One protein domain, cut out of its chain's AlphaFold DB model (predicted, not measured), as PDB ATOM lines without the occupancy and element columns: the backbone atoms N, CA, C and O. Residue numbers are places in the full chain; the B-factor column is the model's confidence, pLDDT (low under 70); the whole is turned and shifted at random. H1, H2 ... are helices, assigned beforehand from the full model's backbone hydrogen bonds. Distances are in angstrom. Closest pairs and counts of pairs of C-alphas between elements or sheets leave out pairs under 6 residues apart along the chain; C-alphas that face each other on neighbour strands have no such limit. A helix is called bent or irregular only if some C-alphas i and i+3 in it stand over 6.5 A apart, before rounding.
ATOM      1  N   LEU A  37       3.513 -67.061 150.650       93.38
ATOM      2  CA  LEU A  37       4.858 -66.504 150.532       93.38
ATOM      3  C   LEU A  37       5.224 -65.730 151.802       93.38
ATOM      4  O   LEU A  37       4.537 -64.783 152.186       93.38
ATOM      5  N   TYR A  38       6.328 -66.119 152.434       93.56
ATOM      6  CA  TYR A  38       6.838 -65.514 153.663       93.56
ATOM      7  C   TYR A  38       8.281 -65.054 153.501       93.56
ATOM      8  O   TYR A  38       9.078 -65.671 152.791       93.56
ATOM      9  N   PHE A  39       8.622 -63.984 154.215       93.44
ATOM     10  CA  PHE A  39       9.969 -63.431 154.270       93.44
ATOM     11  C   PHE A  39      10.204 -62.705 155.595       93.44
ATOM     12  O   PHE A  39       9.272 -62.427 156.351       93.44
ATOM     13  N   SER A  40      11.463 -62.379 155.875       89.56
ATOM     14  CA  SER A  40      11.838 -61.481 156.962       89.56
ATOM     15  C   SER A  40      13.066 -60.672 156.556       89.56
ATOM     16  O   SER A  40      13.963 -61.184 155.888       89.56
ATOM     17  N   TYR A  41      13.104 -59.401 156.960       87.25
ATOM     18  CA  TYR A  41      14.266 -58.531 156.757       87.25
ATOM     19  C   TYR A  41      15.409 -58.840 157.730       87.25
ATOM     20  O   TYR A  41      16.572 -58.595 157.423       87.25
ATOM     21  N   GLU A  42      15.083 -59.365 158.910       82.19
ATOM     22  CA  GLU A  42      16.036 -59.535 160.010       82.19
ATOM     23  C   GLU A  42      16.574 -60.961 160.104       82.19
ATOM     24  O   GLU A  42      17.714 -61.185 160.521       82.19
ATOM     25  N   THR A  43      15.748 -61.946 159.744       81.56
ATOM     26  CA  THR A  43      16.109 -63.356 159.835       81.56
ATOM     27  C   THR A  43      15.948 -64.074 158.512       81.56
ATOM     28  O   THR A  43      15.009 -63.847 157.760       81.56
ATOM     29  N   ASP A  44      16.838 -65.031 158.280       87.69
ATOM     30  CA  ASP A  44      16.642 -66.011 157.228       87.69
ATOM     31  C   ASP A  44      15.514 -66.968 157.621       87.69
ATOM     32  O   ASP A  44      15.606 -67.653 158.645       87.69
ATOM     33  N   VAL A  45      14.452 -66.994 156.821       89.94
ATOM     34  CA  VAL A  45      13.327 -67.916 157.002       89.94
ATOM     35  C   VAL A  45      13.617 -69.294 156.405       89.94
ATOM     36  O   VAL A  45      12.998 -70.260 156.825       89.94
ATOM     37  N   THR A  46      14.585 -69.421 155.488       93.00
ATOM     38  CA  THR A  46      14.900 -70.663 154.748       93.00
ATOM     39  C   THR A  46      15.646 -71.713 155.572       93.00
ATOM     40  O   THR A  46      15.792 -72.863 155.153       93.00
ATOM     41  N   LEU A  47      16.097 -71.345 156.770       90.88
ATOM     42  CA  LEU A  47      16.852 -72.205 157.671       90.88
ATOM     43  C   LEU A  47      16.040 -72.578 158.909       90.88
ATOM     44  O   LEU A  47      15.365 -71.755 159.516       90.88
ATOM     45  N   ASN A  48      16.210 -73.820 159.367       89.94
ATOM     46  CA  ASN A  48      15.734 -74.203 160.693       89.94
ATOM     47  C   ASN A  48      16.609 -73.595 161.808       89.94
ATOM     48  O   ASN A  48      17.780 -73.251 161.605       89.94
ATOM     49  N   LEU A  49      16.049 -73.522 163.021       88.12
ATOM     50  CA  LEU A  49      16.705 -72.899 164.175       88.12
ATOM     51  C   LEU A  49      18.055 -73.548 164.524       88.12
ATOM     52  O   LEU A  49      19.012 -72.851 164.857       88.12
ATOM     53  N   GLN A  50      18.169 -74.873 164.395       89.19
ATOM     54  CA  GLN A  50      19.408 -75.595 164.692       89.19
ATOM     55  C   GLN A  50      20.547 -75.205 163.737       89.19
ATOM     56  O   GLN A  50      21.676 -74.971 164.173       89.19
ATOM     57  N   ARG A  51      20.274 -75.142 162.428       86.88
ATOM     58  CA  ARG A  51      21.252 -74.716 161.413       86.88
ATOM     59  C   ARG A  51      21.614 -73.251 161.601       86.88
ATOM     60  O   ARG A  51      22.797 -72.923 161.578       86.88
ATOM     61  N   ARG A  52      20.622 -72.405 161.885       82.56
ATOM     62  CA  ARG A  52      20.836 -70.992 162.206       82.56
ATOM     63  C   ARG A  52      21.782 -70.818 163.394       82.56
ATOM     64  O   ARG A  52      22.743 -70.062 163.297       82.56
ATOM     65  N   TYR A  53      21.585 -71.573 164.474       83.50
ATOM     66  CA  TYR A  53      22.454 -71.511 165.652       83.50
ATOM     67  C   TYR A  53      23.901 -71.931 165.349       83.50
ATOM     68  O   TYR A  53      24.847 -71.306 165.824       83.50
ATOM     69  N   LYS A  54      24.101 -72.950 164.502       82.38
ATOM     70  CA  LYS A  54      25.446 -73.352 164.051       82.38
ATOM     71  C   LYS A  54      26.143 -72.254 163.238       82.38
ATOM     72  O   LYS A  54      27.355 -72.093 163.357       82.38
ATOM     73  N   LEU A  55      25.382 -71.494 162.448       73.38
ATOM     74  CA  LEU A  55      25.882 -70.396 161.611       73.38
ATOM     75  C   LEU A  55      26.070 -69.078 162.382       73.38
ATOM     76  O   LEU A  55      26.869 -68.240 161.966       73.38
ATOM     77  N   ALA A  56      25.410 -68.908 163.535       66.62
ATOM     78  CA  ALA A  56      25.469 -67.699 164.363       66.62
ATOM     79  C   ALA A  56      26.903 -67.282 164.752       66.62
ATOM     80  O   ALA A  56      27.180 -66.093 164.882       66.62
ATOM     81  N   LYS A  57      27.846 -68.233 164.848       62.34
ATOM     82  CA  LYS A  57      29.266 -67.944 165.124       62.34
ATOM     83  C   LYS A  57      29.988 -67.160 164.008       62.34
ATOM     84  O   LYS A  57      31.079 -66.661 164.254       62.34
ATOM     85  N   GLY A  58      29.400 -67.026 162.812       59.88
ATOM     86  CA  GLY A  58      29.960 -66.274 161.674       59.88
ATOM     87  C   GLY A  58      28.957 -65.383 160.923       59.88
ATOM     88  O   GLY A  58      29.291 -64.855 159.862       59.88
ATOM     89  N   TRP A  59      27.740 -65.217 161.458       57.34
ATOM     90  CA  TRP A  59      26.587 -64.610 160.774       57.34
ATOM     91  C   TRP A  59      26.762 -63.125 160.439       57.34
ATOM     92  O   TRP A  59      26.242 -62.639 159.439       57.34
ATOM     93  N   THR A  60      27.515 -62.388 161.254       60.19
ATOM     94  CA  THR A  60      27.476 -60.917 161.301       60.19
ATOM     95  C   THR A  60      28.078 -60.194 160.093       60.19
ATOM     96  O   THR A  60      28.084 -58.968 160.075       60.19
ATOM     97  N   ARG A  61      28.585 -60.901 159.072       65.19
ATOM     98  CA  ARG A  61      29.292 -60.267 157.940       65.19
ATOM     99  C   ARG A  61      28.767 -60.588 156.545       65.19
ATOM    100  O   ARG A  61      29.232 -59.962 155.596       65.19
ATOM    101  N   LYS A  62      27.848 -61.543 156.376       77.56
ATOM    102  CA  LYS A  62      27.357 -61.937 155.043       77.56
ATOM    103  C   LYS A  62      25.885 -61.554 154.863       77.56
ATOM    104  O   LYS A  62      25.121 -61.675 155.817       77.56
ATOM    105  N   PRO A  63      25.471 -61.139 153.654       82.38
ATOM    106  CA  PRO A  63      24.062 -60.911 153.348       82.38
ATOM    107  C   PRO A  63      23.254 -62.205 153.511       82.38
ATOM    108  O   PRO A  63      23.782 -63.303 153.307       82.38
ATOM    109  N   VAL A  64      21.977 -62.060 153.881       83.00
ATOM    110  CA  VAL A  64      21.067 -63.163 154.245       83.00
ATOM    111  C   VAL A  64      21.007 -64.227 153.147       83.00
ATOM    112  O   VAL A  64      21.215 -65.407 153.413       83.00
ATOM    113  N   TRP A  65      20.851 -63.811 151.890       87.31
ATOM    114  CA  TRP A  65      20.701 -64.720 150.753       87.31
ATOM    115  C   TRP A  65      21.905 -65.646 150.507       87.31
ATOM    116  O   TRP A  65      21.721 -66.764 150.036       87.31
ATOM    117  N   LYS A  66      23.138 -65.238 150.860       88.50
ATOM    118  CA  LYS A  66      24.348 -66.077 150.693       88.50
ATOM    119  C   LYS A  66      24.399 -67.245 151.676       88.50
ATOM    120  O   LYS A  66      25.261 -68.112 151.550       88.50
ATOM    121  N   GLN A  67      23.555 -67.212 152.700       86.75
ATOM    122  CA  GLN A  67      23.473 -68.222 153.753       86.75
ATOM    123  C   GLN A  67      22.159 -69.006 153.696       86.75
ATOM    124  O   GLN A  67      22.030 -69.995 154.418       86.75
ATOM    125  N   ALA A  68      21.239 -68.597 152.818       90.75
ATOM    126  CA  ALA A  68      19.968 -69.260 152.607       90.75
ATOM    127  C   ALA A  68      20.152 -70.693 152.111       90.75
ATOM    128  O   ALA A  68      21.088 -71.005 151.369       90.75
ATOM    129  N   ASP A  69      19.244 -71.577 152.517       92.19
ATOM    130  CA  ASP A  69      19.164 -72.916 151.944       92.19
ATOM    131  C   ASP A  69      18.447 -72.811 150.591       92.19
ATOM    132  O   ASP A  69      17.237 -72.566 150.566       92.19
ATOM    133  N   PRO A  70      19.157 -73.001 149.462       92.12
ATOM    134  CA  PRO A  70      18.620 -72.721 148.131       92.12
ATOM    135  C   PRO A  70      17.385 -73.564 147.802       92.12
ATOM    136  O   PRO A  70      16.562 -73.156 146.991       92.12
ATOM    137  N   ARG A  71      17.202 -74.711 148.471       93.75
ATOM    138  CA  ARG A  71      16.035 -75.587 148.288       93.75
ATOM    139  C   ARG A  71      14.727 -74.945 148.752       93.75
ATOM    140  O   ARG A  71      13.664 -75.405 148.354       93.75
ATOM    141  N   PHE A  72      14.807 -73.925 149.605       94.62
ATOM    142  CA  PHE A  72      13.653 -73.228 150.169       94.62
ATOM    143  C   PHE A  72      13.553 -71.762 149.719       94.62
ATOM    144  O   PHE A  72      12.691 -71.042 150.218       94.62
ATOM    145  N   VAL A  73      14.401 -71.320 148.780       95.75
ATOM    146  CA  VAL A  73      14.316 -69.986 148.169       95.75
ATOM    147  C   VAL A  73      13.395 -70.060 146.954       95.75
ATOM    148  O   VAL A  73      13.809 -70.418 145.855       95.75
ATOM    149  N   TRP A  74      12.130 -69.715 147.151       95.31
ATOM    150  CA  TRP A  74      11.090 -69.808 146.130       95.31
ATOM    151  C   TRP A  74      11.359 -68.907 144.913       95.31
ATOM    152  O   TRP A  74      11.162 -69.322 143.777       95.31
ATOM    153  N   ASN A  75      11.858 -67.691 145.136       94.94
ATOM    154  CA  ASN A  75      12.122 -66.699 144.091       94.94
ATOM    155  C   ASN A  75      13.551 -66.753 143.526       94.94
ATOM    156  O   ASN A  75      14.000 -65.754 142.969       94.94
ATOM    157  N   TRP A  76      14.279 -67.869 143.659       94.88
ATOM    158  CA  TRP A  76      15.697 -67.942 143.275       94.88
ATOM    159  C   TRP A  76      15.963 -67.426 141.854       94.88
ATOM    160  O   TRP A  76      16.798 -66.545 141.672       94.88
ATOM    161  N   ASN A  77      15.190 -67.891 140.868       93.31
ATOM    162  CA  ASN A  77      15.345 -67.482 139.470       93.31
ATOM    163  C   ASN A  77      15.145 -65.973 139.248       93.31
ATOM    164  O   ASN A  77      15.779 -65.397 138.373       93.31
ATOM    165  N   LEU A  78      14.300 -65.312 140.047       92.06
ATOM    166  CA  LEU A  78      14.102 -63.857 139.968       92.06
ATOM    167  C   LEU A  78      15.283 -63.080 140.570       92.06
ATOM    168  O   LEU A  78      15.478 -61.908 140.259       92.06
ATOM    169  N   LEU A  79      16.056 -63.716 141.453       93.62
ATOM    170  CA  LEU A  79      17.178 -63.100 142.155       93.62
ATOM    171  C   LEU A  79      18.503 -63.229 141.393       93.62
ATOM    172  O   LEU A  79      19.435 -62.497 141.719       93.62
ATOM    173  N   GLU A  80      18.606 -64.109 140.391       92.69
ATOM    174  CA  GLU A  80      19.856 -64.378 139.661       92.69
ATOM    175  C   GLU A  80      20.491 -63.104 139.091       92.69
ATOM    176  O   GLU A  80      21.664 -62.838 139.354       92.69
ATOM    177  N   GLU A  81      19.716 -62.242 138.424       91.12
ATOM    178  CA  GLU A  81      20.262 -60.989 137.886       91.12
ATOM    179  C   GLU A  81      20.753 -60.055 139.007       91.12
ATOM    180  O   GLU A  81      21.805 -59.421 138.886       91.12
ATOM    181  N   LEU A  82      20.046 -59.980 140.139       92.25
ATOM    182  CA  LEU A  82      20.477 -59.164 141.280       92.25
ATOM    183  C   LEU A  82      21.780 -59.701 141.892       92.25
ATOM    184  O   LEU A  82      22.660 -58.914 142.257       92.25
ATOM    185  N   ILE A  83      21.915 -61.029 141.967       91.88
ATOM    186  CA  ILE A  83      23.113 -61.727 142.447       91.88
ATOM    187  C   ILE A  83      24.303 -61.416 141.535       91.88
ATOM    188  O   ILE A  83      25.358 -60.994 142.020       91.88
ATOM    189  N   GLU A  84      24.135 -61.569 140.223       92.75
ATOM    190  CA  GLU A  84      25.179 -61.302 139.228       92.75
ATOM    191  C   GLU A  84      25.645 -59.842 139.258       92.75
ATOM    192  O   GLU A  84      26.845 -59.559 139.172       92.75
ATOM    193  N   ASN A  85      24.714 -58.905 139.460       92.94
ATOM    194  CA  ASN A  85      25.015 -57.477 139.569       92.94
ATOM    195  C   ASN A  85      25.473 -57.057 140.986       92.94
ATOM    196  O   ASN A  85      25.671 -55.865 141.226       92.94
ATOM    197  N   LYS A  86      25.696 -58.002 141.914       92.06
ATOM    198  CA  LYS A  86      26.191 -57.766 143.289       92.06
ATOM    199  C   LYS A  86      25.313 -56.817 144.114       92.06
ATOM    200  O   LYS A  86      25.805 -56.092 144.980       92.06
ATOM    201  N   LEU A  87      24.006 -56.834 143.877       92.25
ATOM    202  CA  LEU A  87      23.031 -55.980 144.555       92.25
ATOM    203  C   LEU A  87      22.517 -56.622 145.846       92.25
ATOM    204  O   LEU A  87      21.317 -56.769 146.054       92.25
ATOM    205  N   ASP A  88      23.449 -56.981 146.734       91.00
ATOM    206  CA  ASP A  88      23.189 -57.754 147.955       91.00
ATOM    207  C   ASP A  88      22.042 -57.187 148.820       91.00
ATOM    208  O   ASP A  88      21.296 -57.957 149.418       91.00
ATOM    209  N   GLY A  89      21.878 -55.859 148.870       89.75
ATOM    210  CA  GLY A  89      20.839 -55.188 149.664       89.75
ATOM    211  C   GLY A  89      19.410 -55.302 149.119       89.75
ATOM    212  O   GLY A  89      18.470 -54.994 149.844       89.75
ATOM    213  N   PHE A  90      19.234 -55.746 147.872       91.25
ATOM    214  CA  PHE A  90      17.921 -55.913 147.234       91.25
ATOM    215  C   PHE A  90      17.449 -57.371 147.211       91.25
ATOM    216  O   PHE A  90      16.338 -57.659 146.772       91.25
ATOM    217  N   ILE A  91      18.290 -58.302 147.665       93.44
ATOM    218  CA  ILE A  91      18.031 -59.735 147.554       93.44
ATOM    219  C   ILE A  91      17.366 -60.227 148.837       93.44
ATOM    220  O   ILE A  91      18.012 -60.367 149.877       93.44
ATOM    221  N   ILE A  92      16.072 -60.528 148.736       94.06
ATOM    222  CA  ILE A  92      15.261 -61.061 149.832       94.06
ATOM    223  C   ILE A  92      14.770 -62.459 149.440       94.06
ATOM    224  O   ILE A  92      13.983 -62.584 148.495       94.06
ATOM    225  N   PRO A  93      15.221 -63.513 150.144       94.62
ATOM    226  CA  PRO A  93      14.688 -64.855 149.961       94.62
ATOM    227  C   PRO A  93      13.215 -64.930 150.377       94.62
ATOM    228  O   PRO A  93      12.866 -64.573 151.504       94.62
ATOM    229  N   LEU A  94      12.367 -65.428 149.479       94.56
ATOM    230  CA  LEU A  94      10.980 -65.786 149.776       94.56
ATOM    231  C   LEU A  94      10.884 -67.294 150.015       94.56
ATOM    232  O   LEU A  94      11.483 -68.071 149.276       94.56
ATOM    233  N   MET A  95      10.101 -67.717 151.006       94.44
ATOM    234  CA  MET A  95       9.738 -69.119 151.221       94.44
ATOM    235  C   MET A  95       8.246 -69.309 150.955       94.44
ATOM    236  O   MET A  95       7.433 -68.559 151.486       94.44
ATOM    237  N   GLN A  96       7.887 -70.359 150.215       94.38
ATOM    238  CA  GLN A  96       6.506 -70.831 150.121       94.38
ATOM    239  C   GLN A  96       6.216 -71.824 151.253       94.38
ATOM    240  O   GLN A  96       6.913 -72.831 151.388       94.38
ATOM    241  N   GLY A  97       5.196 -71.566 152.067       92.19
ATOM    242  CA  GLY A  97       4.874 -72.419 153.208       92.19
ATOM    243  C   GLY A  97       3.730 -71.896 154.070       92.19
ATOM    244  O   GLY A  97       2.717 -71.423 153.561       92.19
TER     245      GLY A  97
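AT A GLANCE: This is residues 37 to 97 of the 104 residues of the protein "SAC domain-containing protein" of Cuscuta campestris (UniProt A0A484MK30). This domain has little regular structure: two short helices, H1 and then H2, stand at opposite sides of a middle made largely of loops, with residues 62 to 75 running between them, and the two printed ends pair beside each other. The printed part has 61 residues, 22 of them in named helices; it has no named strand, and its class is all helix. It is compact, with a radius of gyration of the C-alphas of 11.3 A and spans of 30 by 27 by 18 A.

HOW THE PARTS SIT: Start at residues 37 to 38, which pair antiparallel with residues 95 to 96. Further on, H1, residues 49 to 61, and H2, residues 76 to 84, are apart. Their O i to N i+4 pairs are within hydrogen-bond range in 5 of 9 for H1 and 3 of 5 for H2.

IN THESE COORDINATES: Find C-alpha 49 at (16.705, -72.899, 164.175); H1 runs 18.9 A from there and is irregular, with C-alphas 57 and 60 8.2 A apart. H2 runs 12.3 A to C-alpha 84 at (25.179, -61.302, 139.228) and is irregular, with C-alphas 78 and 81 7.1 A apart.

THE WHOLE: The C-alphas farthest apart, of Gln 50 and Asn 85, are 31.5 A apart. The printed part has no cut, and the 14-residue link from H1 to H2 is long. Look for pLDDT under 70 at residues 56 to 61.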